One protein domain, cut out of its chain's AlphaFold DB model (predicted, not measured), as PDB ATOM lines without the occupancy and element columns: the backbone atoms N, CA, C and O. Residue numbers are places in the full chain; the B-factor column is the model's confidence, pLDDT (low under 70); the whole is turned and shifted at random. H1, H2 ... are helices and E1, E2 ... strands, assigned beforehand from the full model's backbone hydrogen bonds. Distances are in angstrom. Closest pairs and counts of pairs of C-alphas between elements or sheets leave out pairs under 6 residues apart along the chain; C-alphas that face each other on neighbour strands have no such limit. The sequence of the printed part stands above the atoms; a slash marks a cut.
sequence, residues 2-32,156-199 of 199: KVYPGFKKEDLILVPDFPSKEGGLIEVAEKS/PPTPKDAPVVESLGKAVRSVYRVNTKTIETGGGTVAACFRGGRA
ATOM      1  N   LYS A   2     -12.057 -11.249 -44.598       59.59
ATOM      2  CA  LYS A   2     -11.472  -9.954 -44.213       59.59
ATOM      3  C   LYS A   2      -9.948 -10.083 -44.292       59.59
ATOM      4  O   LYS A   2      -9.404 -11.083 -43.835       59.59
ATOM      5  N   VAL A   3      -9.282  -9.117 -44.920       65.44
ATOM      6  CA  VAL A   3      -7.817  -9.104 -45.015       65.44
ATOM      7  C   VAL A   3      -7.289  -8.460 -43.742       65.44
ATOM      8  O   VAL A   3      -7.470  -7.263 -43.535       65.44
ATOM      9  N   TYR A   4      -6.673  -9.263 -42.881       76.94
ATOM     10  CA  TYR A   4      -5.983  -8.771 -41.695       76.94
ATOM     11  C   TYR A   4      -4.509  -8.528 -42.043       76.94
ATOM     12  O   TYR A   4      -3.889  -9.403 -42.652       76.94
ATOM     13  N   PRO A   5      -3.925  -7.370 -41.686       79.44
ATOM     14  CA  PRO A   5      -2.497  -7.137 -41.872       79.44
ATOM     15  C   PRO A   5      -1.679  -8.268 -41.241       79.44
ATOM     16  O   PRO A   5      -1.878  -8.603 -40.076       79.44
ATOM     17  N   GLY A   6      -0.777  -8.868 -42.019       83.12
ATOM     18  CA  GLY A   6       0.052  -9.993 -41.572       83.12
ATOM     19  C   GLY A   6      -0.528 -11.389 -41.824       83.12
ATOM     20  O   GLY A   6       0.199 -12.352 -41.616       83.12
ATOM     21  N   PHE A   7      -1.763 -11.508 -42.327       86.19
ATOM     22  CA  PHE A   7      -2.385 -12.790 -42.679       86.19
ATOM     23  C   PHE A   7      -2.641 -12.899 -44.184       86.19
ATOM     24  O   PHE A   7      -3.106 -11.956 -44.832       86.19
ATOM     25  N   LYS A   8      -2.359 -14.075 -44.741       86.06
ATOM     26  CA  LYS A   8      -2.627 -14.459 -46.130       86.06
ATOM     27  C   LYS A   8      -3.815 -15.411 -46.196       86.06
ATOM     28  O   LYS A   8      -4.203 -16.032 -45.213       86.06
ATOM     29  N   LYS A   9      -4.400 -15.543 -47.386       79.25
ATOM     30  CA  LYS A   9      -5.571 -16.401 -47.611       79.25
ATOM     31  C   LYS A   9      -5.243 -17.889 -47.435       79.25
ATOM     32  O   LYS A   9      -6.130 -18.679 -47.132       79.25
ATOM     33  N   GLU A  10      -3.987 -18.256 -47.651       85.06
ATOM     34  CA  GLU A  10      -3.476 -19.623 -47.572       85.06
ATOM     35  C   GLU A  10      -3.050 -20.019 -46.148       85.06
ATOM     36  O   GLU A  10      -2.730 -21.185 -45.915       85.06
ATOM     37  N   ASP A  11      -3.036 -19.072 -45.203       89.69
ATOM     38  CA  ASP A  11      -2.619 -19.339 -43.829       89.69
ATOM     39  C   ASP A  11      -3.638 -20.235 -43.112       89.69
ATOM     40  O   ASP A  11      -4.856 -20.055 -43.206       89.69
ATOM     41  N   LEU A  12      -3.129 -21.204 -42.349       90.88
ATOM     42  CA  LEU A  12      -3.939 -22.061 -41.487       90.88
ATOM     43  C   LEU A  12      -3.988 -21.442 -40.090       90.88
ATOM     44  O   LEU A  12      -2.971 -21.366 -39.402       90.88
ATOM     45  N   ILE A  13      -5.173 -21.002 -39.674       90.62
ATOM     46  CA  ILE A  13      -5.376 -20.295 -38.408       90.62
ATOM     47  C   ILE A  13      -6.014 -21.247 -37.400       90.62
ATOM     48  O   ILE A  13      -7.054 -21.845 -37.672       90.62
ATOM     49  N   LEU A  14      -5.390 -21.363 -36.229       90.19
ATOM     50  CA  LEU A  14      -5.889 -22.130 -35.093       90.19
ATOM     51  C   LEU A  14      -6.111 -21.187 -33.910       90.19
ATOM     52  O   LEU A  14      -5.187 -20.485 -33.507       90.19
ATOM     53  N   VAL A  15      -7.315 -21.209 -33.341       90.00
ATOM     54  CA  VAL A  15      -7.657 -20.457 -32.129       90.00
ATOM     55  C   VAL A  15      -7.993 -21.460 -31.020       90.00
ATOM     56  O   VAL A  15      -8.976 -22.187 -31.153       90.00
ATOM     57  N   PRO A  16      -7.189 -21.555 -29.948       87.06
ATOM     58  CA  PRO A  16      -7.432 -22.488 -28.849       87.06
ATOM     59  C   PRO A  16      -8.435 -21.908 -27.832       87.06
ATOM     60  O   PRO A  16      -8.075 -21.663 -26.685       87.06
ATOM     61  N   ASP A  17      -9.672 -21.656 -28.270       78.75
ATOM     62  CA  ASP A  17     -10.701 -20.956 -27.473       78.75
ATOM     63  C   ASP A  17     -11.532 -21.906 -26.586       78.75
ATOM     64  O   ASP A  17     -11.962 -21.539 -25.493       78.75
ATOM     65  N   PHE A  18     -11.729 -23.159 -27.021       77.25
ATOM     66  CA  PHE A  18     -12.589 -24.125 -26.333       77.25
ATOM     67  C   PHE A  18     -11.817 -25.354 -25.822       77.25
ATOM     68  O   PHE A  18     -11.223 -26.096 -26.616       77.25
ATOM     69  N   PRO A  19     -11.828 -25.627 -24.504       78.25
ATOM     70  CA  PRO A  19     -11.203 -26.818 -23.957       78.25
ATOM     71  C   PRO A  19     -12.099 -28.049 -24.145       78.25
ATOM     72  O   PRO A  19     -13.305 -28.014 -23.925       78.25
ATOM     73  N   SER A  20     -11.491 -29.195 -24.448       84.06
ATOM     74  CA  SER A  20     -12.163 -30.494 -24.360       84.06
ATOM     75  C   SER A  20     -11.357 -31.437 -23.481       84.06
ATOM     76  O   SER A  20     -10.129 -31.453 -23.553       84.06
ATOM     77  N   LYS A  21     -12.041 -32.230 -22.645       85.75
ATOM     78  CA  LYS A  21     -11.403 -33.099 -21.638       85.75
ATOM     79  C   LYS A  21     -10.323 -34.010 -22.231       85.75
ATOM     80  O   LYS A  21      -9.288 -34.216 -21.611       85.75
ATOM     81  N   GLU A  22     -10.583 -34.548 -23.418       87.38
ATOM     82  CA  GLU A  22      -9.683 -35.465 -24.125       87.38
ATOM     83  C   GLU A  22      -8.860 -34.776 -25.227       87.38
ATOM     84  O   GLU A  22      -8.014 -35.414 -25.843       87.38
ATOM     85  N   GLY A  23      -9.100 -33.488 -25.510       88.25
ATOM     86  CA  GLY A  23      -8.423 -32.753 -26.588       88.25
ATOM     87  C   GLY A  23      -8.874 -33.128 -28.008       88.25
ATOM     88  O   GLY A  23      -8.222 -32.747 -28.976       88.25
ATOM     89  N   GLY A  24      -9.961 -33.893 -28.151       89.62
ATOM     90  CA  GLY A  24     -10.428 -34.447 -29.427       89.62
ATOM     91  C   GLY A  24     -11.452 -33.598 -30.191       89.62
ATOM     92  O   GLY A  24     -11.937 -34.035 -31.232       89.62
ATOM     93  N   LEU A  25     -11.842 -32.422 -29.701       91.50
ATOM     94  CA  LEU A  25     -12.880 -31.609 -30.344       91.50
ATOM     95  C   LEU A  25     -12.262 -30.501 -31.202       91.50
ATOM     96  O   LEU A  25     -11.350 -29.811 -30.759       91.50
ATOM     97  N   ILE A  26     -12.763 -30.351 -32.432       92.00
ATOM     98  CA  ILE A  26     -12.369 -29.284 -33.360       92.00
ATOM     99  C   ILE A  26     -13.613 -28.478 -33.718       92.00
ATOM    100  O   ILE A  26     -14.512 -28.993 -34.386       92.00
ATOM    101  N   GLU A  27     -13.663 -27.222 -33.292       91.12
ATOM    102  CA  GLU A  27     -14.756 -26.314 -33.634       91.12
ATOM    103  C   GLU A  27     -14.622 -25.814 -35.071       91.12
ATOM    104  O   GLU A  27     -13.567 -25.328 -35.485       91.12
ATOM    105  N   VAL A  28     -15.698 -25.950 -35.846       90.88
ATOM    106  CA  VAL A  28     -15.715 -25.544 -37.258       90.88
ATOM    107  C   VAL A  28     -16.763 -24.483 -37.581       90.88
ATOM    108  O   VAL A  28     -16.675 -23.886 -38.653       90.88
ATOM    109  N   ALA A  29     -17.710 -24.206 -36.683       89.75
ATOM    110  CA  ALA A  29     -18.732 -23.178 -36.872       89.75
ATOM    111  C   ALA A  29     -19.284 -22.650 -35.540       89.75
ATOM    112  O   ALA A  29     -19.237 -23.345 -34.525       89.75
ATOM    113  N   GLU A  30     -19.873 -21.458 -35.587       91.69
ATOM    114  CA  GLU A  30     -20.558 -20.780 -34.484       91.69
ATOM    115  C   GLU A  30     -22.040 -20.553 -34.808       91.69
ATOM    116  O   GLU A  30     -22.426 -20.481 -35.976       91.69
ATOM    117  N   LYS A  31     -22.876 -20.372 -33.781       93.50
ATOM    118  CA  LYS A  31     -24.200 -19.749 -33.933       93.50
ATOM    119  C   LYS A  31     -24.067 -18.229 -34.031       93.50
ATOM    120  O   LYS A  31     -23.151 -17.631 -33.478       93.50
ATOM    121  N   SER A  32     -25.029 -17.598 -34.697       94.94
ATOM    122  CA  SER A  32     -25.188 -16.147 -34.679       94.94
ATOM    123  C   SER A  32     -25.602 -15.694 -33.276       94.94
ATOM    124  O   SER A  32     -26.358 -16.399 -32.598       94.94
ATOM    125  N   PRO A 156     -19.361 -18.244 -42.146       86.69
ATOM    126  CA  PRO A 156     -19.436 -19.521 -42.837       86.69
ATOM    127  C   PRO A 156     -18.657 -20.611 -42.080       86.69
ATOM    128  O   PRO A 156     -17.570 -20.325 -41.561       86.69
ATOM    129  N   PRO A 157     -19.170 -21.852 -42.036       88.50
ATOM    130  CA  PRO A 157     -18.479 -22.952 -41.384       88.50
ATOM    131  C   PRO A 157     -17.177 -23.289 -42.119       88.50
ATOM    132  O   PRO A 157     -17.070 -23.167 -43.342       88.50
ATOM    133  N   THR A 158     -16.191 -23.769 -41.370       90.25
ATOM    134  CA  THR A 158     -14.975 -24.370 -41.922       90.25
ATOM    135  C   THR A 158     -15.320 -25.763 -42.459       90.25
ATOM    136  O   THR A 158     -15.868 -26.576 -41.711       90.25
ATOM    137  N   PRO A 159     -15.011 -26.090 -43.729       90.00
ATOM    138  CA  PRO A 159     -15.219 -27.438 -44.250       90.00
ATOM    139  C   PRO A 159     -14.488 -28.495 -43.413       90.00
ATOM    140  O   PRO A 159     -13.373 -28.268 -42.940       90.00
ATOM    141  N   LYS A 160     -15.102 -29.668 -43.226       89.00
ATOM    142  CA  LYS A 160     -14.534 -30.750 -42.398       89.00
ATOM    143  C   LYS A 160     -13.248 -31.344 -42.985       89.00
ATOM    144  O   LYS A 160     -12.451 -31.907 -42.245       89.00
ATOM    145  N   ASP A 161     -13.076 -31.217 -44.292       90.81
ATOM    146  CA  ASP A 161     -11.916 -31.619 -45.087       90.81
ATOM    147  C   ASP A 161     -10.928 -30.461 -45.320       90.81
ATOM    148  O   ASP A 161      -9.981 -30.586 -46.094       90.81
ATOM    149  N   ALA A 162     -11.114 -29.314 -44.652       92.62
ATOM    150  CA  ALA A 162     -10.180 -28.203 -44.768       92.62
ATOM    151  C   ALA A 162      -8.776 -28.610 -44.265       92.62
ATOM    152  O   ALA A 162      -8.665 -29.284 -43.232       92.62
ATOM    153  N   PRO A 163      -7.687 -28.127 -44.899       93.81
ATOM    154  CA  PRO A 163      -6.323 -28.515 -44.534       93.81
ATOM    155  C   PRO A 163      -5.977 -28.304 -43.053       93.81
ATOM    156  O   PRO A 163      -5.254 -29.112 -42.472       93.81
ATOM    157  N   VAL A 164      -6.511 -27.249 -42.423       93.62
ATOM    158  CA  VAL A 164      -6.324 -26.977 -40.987       93.62
ATOM    159  C   VAL A 164      -6.980 -28.046 -40.106       93.62
ATOM    160  O   VAL A 164      -6.361 -28.501 -39.147       93.62
ATOM    161  N   VAL A 165      -8.185 -28.506 -40.463       94.38
ATOM    162  CA  VAL A 165      -8.939 -29.521 -39.712       94.38
ATOM    163  C   VAL A 165      -8.245 -30.874 -39.820       94.38
ATOM    164  O   VAL A 165      -8.020 -31.538 -38.807       94.38
ATOM    165  N   GLU A 166      -7.830 -31.266 -41.027       94.88
ATOM    166  CA  GLU A 166      -7.104 -32.520 -41.227       94.88
ATOM    167  C   GLU A 166      -5.741 -32.527 -40.528       94.88
ATOM    168  O   GLU A 166      -5.368 -33.522 -39.897       94.88
ATOM    169  N   SER A 167      -4.986 -31.430 -40.643       94.69
ATOM    170  CA  SER A 167      -3.650 -31.315 -40.050       94.69
ATOM    171  C   SER A 167      -3.722 -31.356 -38.528       94.69
ATOM    172  O   SER A 167      -2.970 -32.102 -37.897       94.69
ATOM    173  N   LEU A 168      -4.679 -30.631 -37.940       94.56
ATOM    174  CA  LEU A 168      -4.926 -30.669 -36.503       94.56
ATOM    175  C   LEU A 168      -5.388 -32.059 -36.051       94.56
ATOM    176  O   LEU A 168      -4.866 -32.583 -35.071       94.56
ATOM    177  N   GLY A 169      -6.292 -32.701 -36.794       94.19
ATOM    178  CA  GLY A 169      -6.756 -34.059 -36.499       94.19
ATOM    179  C   GLY A 169      -5.630 -35.096 -36.483       94.19
ATOM    180  O   GLY A 169      -5.575 -35.956 -35.598       94.19
ATOM    181  N   LYS A 170      -4.685 -34.997 -37.426       95.25
ATOM    182  CA  LYS A 170      -3.478 -35.842 -37.463       95.25
ATOM    183  C   LYS A 170      -2.559 -35.567 -36.268       95.25
ATOM    184  O   LYS A 170      -2.084 -36.520 -35.652       95.25
ATOM    185  N   ALA A 171      -2.342 -34.296 -35.922       94.62
ATOM    186  CA  ALA A 171      -1.497 -33.894 -34.798       94.62
ATOM    187  C   ALA A 171      -2.074 -34.328 -33.439       94.62
ATOM    188  O   ALA A 171      -1.370 -34.906 -32.615       94.62
ATOM    189  N   VAL A 172      -3.376 -34.134 -33.216       94.25
ATOM    190  CA  VAL A 172      -4.055 -34.572 -31.986       94.25
ATOM    191  C   VAL A 172      -3.954 -36.088 -31.821       94.25
ATOM    192  O   VAL A 172      -3.604 -36.580 -30.750       94.25
ATOM    193  N   ARG A 173      -4.173 -36.847 -32.897       94.75
ATOM    194  CA  ARG A 173      -4.056 -38.309 -32.878       94.75
ATOM    195  C   ARG A 173      -2.636 -38.791 -32.592       94.75
ATOM    196  O   ARG A 173      -2.472 -39.813 -31.928       94.75
ATOM    197  N   SER A 174      -1.609 -38.106 -33.094       96.69
ATOM    198  CA  SER A 174      -0.218 -38.514 -32.868       96.69
ATOM    199  C   SER A 174       0.250 -38.221 -31.441       96.69
ATOM    200  O   SER A 174       0.956 -39.050 -30.864       96.69
ATOM    201  N   VAL A 175      -0.180 -37.092 -30.867       95.00
ATOM    202  CA  VAL A 175       0.232 -36.624 -29.535       95.00
ATOM    203  C   VAL A 175      -0.653 -37.202 -28.433       95.00
ATOM    204  O   VAL A 175      -0.158 -37.888 -27.542       95.00
ATOM    205  N   TYR A 176      -1.965 -36.970 -28.506       92.50
ATOM    206  CA  TYR A 176      -2.924 -37.351 -27.464       92.50
ATOM    207  C   TYR A 176      -3.476 -38.769 -27.629       92.50
ATOM    208  O   TYR A 176      -4.123 -39.278 -26.722       92.50
ATOM    209  N   ARG A 177      -3.218 -39.428 -28.770       94.75
ATOM    210  CA  ARG A 177      -3.727 -40.781 -29.083       94.75
ATOM    211  C   ARG A 177      -5.258 -40.886 -29.086       94.75
ATOM    212  O   ARG A 177      -5.796 -41.980 -28.947       94.75
ATOM    213  N   VAL A 178      -5.951 -39.772 -29.327       93.38
ATOM    214  CA  VAL A 178      -7.416 -39.707 -29.439       93.38
ATOM    215  C   VAL A 178      -7.872 -39.456 -30.878       93.38
ATOM    216  O   VAL A 178      -7.134 -38.920 -31.708       93.38
ATOM    217  N   ASN A 179      -9.105 -39.857 -31.185       91.62
ATOM    218  CA  ASN A 179      -9.773 -39.484 -32.429       91.62
ATOM    219  C   ASN A 179     -10.330 -38.066 -32.318       91.62
ATOM    220  O   ASN A 179     -10.870 -37.702 -31.277       91.62
ATOM    221  N   THR A 180     -10.270 -37.304 -33.409       90.94
ATOM    222  CA  THR A 180     -10.906 -35.989 -33.461       90.94
ATOM    223  C   THR A 180     -12.312 -36.044 -34.034       90.94
ATOM    224  O   THR A 180     -12.571 -36.776 -34.991       90.94
ATOM    225  N   LYS A 181     -13.202 -35.217 -33.488       90.88
ATOM    226  CA  LYS A 181     -14.552 -34.973 -33.996       90.88
ATOM    227  C   LYS A 181     -14.738 -33.477 -34.231       90.88
ATOM    228  O   LYS A 181     -14.382 -32.664 -33.381       90.88
ATOM    229  N   THR A 182     -15.311 -33.127 -35.379       89.94
ATOM    230  CA  THR A 182     -15.737 -31.752 -35.638       89.94
ATOM    231  C   THR A 182     -17.038 -31.459 -34.906       89.94
ATOM    232  O   THR A 182     -17.971 -32.267 -34.935       89.94
ATOM    233  N   ILE A 183     -17.072 -30.314 -34.236       88.56
ATOM    234  CA  ILE A 183     -18.224 -29.801 -33.496       88.56
ATOM    235  C   ILE A 183     -18.491 -28.350 -33.895       88.56
ATOM    236  O   ILE A 183     -17.657 -27.703 -34.532       88.56
ATOM    237  N   GLU A 184     -19.653 -27.846 -33.518       86.38
ATOM    238  CA  GLU A 184     -20.023 -26.446 -33.686       86.38
ATOM    239  C   GLU A 184     -20.419 -25.864 -32.321       86.38
ATOM    240  O   GLU A 184     -20.901 -26.588 -31.447       86.38
ATOM    241  N   THR A 185     -20.191 -24.567 -32.119       85.06
ATOM    242  CA  THR A 185     -20.363 -23.903 -30.817       85.06
ATOM    243  C   THR A 185     -21.510 -22.896 -30.822       85.06
ATOM    244  O   THR A 185     -21.824 -22.262 -31.829       85.06
ATOM    245  N   GLY A 186     -22.194 -22.765 -29.685       78.31
ATOM    246  CA  GLY A 186     -23.307 -21.828 -29.520       78.31
ATOM    247  C   GLY A 186     -22.881 -20.372 -29.303       78.31
ATOM    248  O   GLY A 186     -23.738 -19.493 -29.354       78.31
ATOM    249  N   GLY A 187     -21.597 -20.121 -29.030       75.56
ATOM    250  CA  GLY A 187     -21.028 -18.788 -28.813       75.56
ATOM    251  C   GLY A 187     -20.190 -18.301 -29.994       75.56
ATOM    252  O   GLY A 187     -19.825 -19.080 -30.868       75.56
ATOM    253  N   GLY A 188     -19.886 -17.005 -30.016       78.06
ATOM    254  CA  GLY A 188     -18.930 -16.425 -30.956       78.06
ATOM    255  C   GLY A 188     -17.500 -16.753 -30.530       78.06
ATOM    256  O   GLY A 188     -17.217 -16.835 -29.336       78.06
ATOM    257  N   THR A 189     -16.607 -16.925 -31.502       82.62
ATOM    258  CA  THR A 189     -15.173 -17.149 -31.269       82.62
ATOM    259  C   THR A 189     -14.353 -16.157 -32.085       82.62
ATOM    260  O   THR A 189     -14.802 -15.656 -33.123       82.62
ATOM    261  N   VAL A 190     -13.095 -15.933 -31.696       84.94
ATOM    262  CA  VAL A 190     -12.172 -15.108 -32.500       84.94
ATOM    263  C   VAL A 190     -11.923 -15.729 -33.885       84.94
ATOM    264  O   VAL A 190     -11.639 -15.016 -34.851       84.94
ATOM    265  N   ALA A 191     -12.086 -17.049 -34.038       85.12
ATOM    266  CA  ALA A 191     -11.922 -17.718 -35.326       85.12
ATOM    267  C   ALA A 191     -12.955 -17.246 -36.370       85.12
ATOM    268  O   ALA A 191     -12.639 -17.188 -37.564       85.12
ATOM    269  N   ALA A 192     -14.156 -16.838 -35.938       85.00
ATOM    270  CA  ALA A 192     -15.196 -16.312 -36.821       85.00
ATOM    271  C   ALA A 192     -14.735 -15.059 -37.587       85.00
ATOM    272  O   ALA A 192     -15.027 -14.915 -38.780       85.00
ATOM    273  N   CYS A 193     -13.933 -14.195 -36.957       83.19
ATOM    274  CA  CYS A 193     -13.382 -12.978 -37.563       83.19
ATOM    275  C   CYS A 193     -12.581 -13.273 -38.836       83.19
ATOM    276  O   CYS A 193     -12.770 -12.635 -39.879       83.19
ATOM    277  N   PHE A 194     -11.741 -14.308 -38.784       84.50
ATOM    278  CA  PHE A 194     -10.919 -14.743 -39.911       84.50
ATOM    279  C   PHE A 194     -11.737 -15.404 -41.024       84.50
ATOM    280  O   PHE A 194     -11.304 -15.416 -42.172       84.50
ATOM    281  N   ARG A 195     -12.962 -15.866 -40.743       84.75
ATOM    282  CA  ARG A 195     -13.912 -16.374 -41.750       84.75
ATOM    283  C   ARG A 195     -14.862 -15.305 -42.299       84.75
ATOM    284  O   ARG A 195     -15.650 -15.590 -43.198       84.75
ATOM    285  N   GLY A 196     -14.726 -14.055 -41.855       73.88
ATOM    286  CA  GLY A 196     -15.537 -12.922 -42.308       73.88
ATOM    287  C   GLY A 196     -16.656 -12.507 -41.349       73.88
ATOM    288  O   GLY A 196     -17.384 -11.573 -41.682       73.88
ATOM    289  N   GLY A 197     -16.756 -13.142 -40.177       63.81
ATOM    290  CA  GLY A 197     -17.596 -12.696 -39.064       63.81
ATOM    291  C   GLY A 197     -17.133 -11.361 -38.468       63.81
ATOM    292  O   GLY A 197     -16.127 -10.766 -38.898       63.81
ATOM    293  N   ARG A 198     -17.889 -10.836 -37.503       61.50
ATOM    294  CA  ARG A 198     -17.459  -9.692 -36.687       61.50
ATOM    295  C   ARG A 198     -16.876 -10.211 -35.362       61.50
ATOM    296  O   ARG A 198     -17.002 -11.391 -35.062       61.50
ATOM    297  N   ALA A 199     -16.094  -9.358 -34.703       51.09
ATOM    298  CA  ALA A 199     -15.527  -9.617 -33.379       51.09
ATOM    299  C   ALA A 199     -16.478  -9.050 -32.332       51.09
ATOM    300  O   ALA A 199     -17.033  -7.963 -32.637       51.09
TER     301      ALA A 199
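Overview. This is residues 2 to 32 and 156 to 199 of the 199 residues of the protein "Peptidase dimerization domain-containing protein" of Thermoplasmata archaeon (UniProt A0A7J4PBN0). This domain has little regular structure: a long loop, residues 2 to 24, leads into a ribbon of two parallel strands, E1 and E2, with helix H1 running back alongside it and short H2 near the end of E1. The printed part has 75 residues, of which named elements, in the order E1, H1, E2, H2, hold only 29; the class is mixed, helices and strands. It is compact, radius of gyration of the C-alphas 12.6 A, spanning 36 by 26 by 18 A.

Arrangement. E1, residues 25 to 30, and E2, residues 181 to 185, are parallel neighbours at 37 degrees; N 28 and O 183 are within hydrogen-bond range, 2.9 A. The closest C-alphas of E1 and H1, residues 163 to 175, are Ile 26 and Val 165, 7.2 A. Those of E1 and H2, residues 190 to 194, are Glu 30 and Ala 192, 7.4 A. H1 and H2 are apart. Every O i to N i+4 pair in H1 is within hydrogen-bond range; H2 has 0 of 1, but 2 of 2 O i to N i+3 pairs.

Along the chain. E1 starts at C-alpha 25 (-12.880, -31.609, -30.344) and measures 13.9 A, H1 18.3 A, E2 12.9 A; H2, 7.5 A, ends at C-alpha 194 (-10.919, -14.743, -39.911).

Size, cuts and confidence. Residues 33 to 155 are not printed; C-alphas 32 and 156 are 10.5 A apart. The links H1 to E2 and E2 to H2 are tight. Residues 2 to 3 and 197 to 199 have pLDDT under 70.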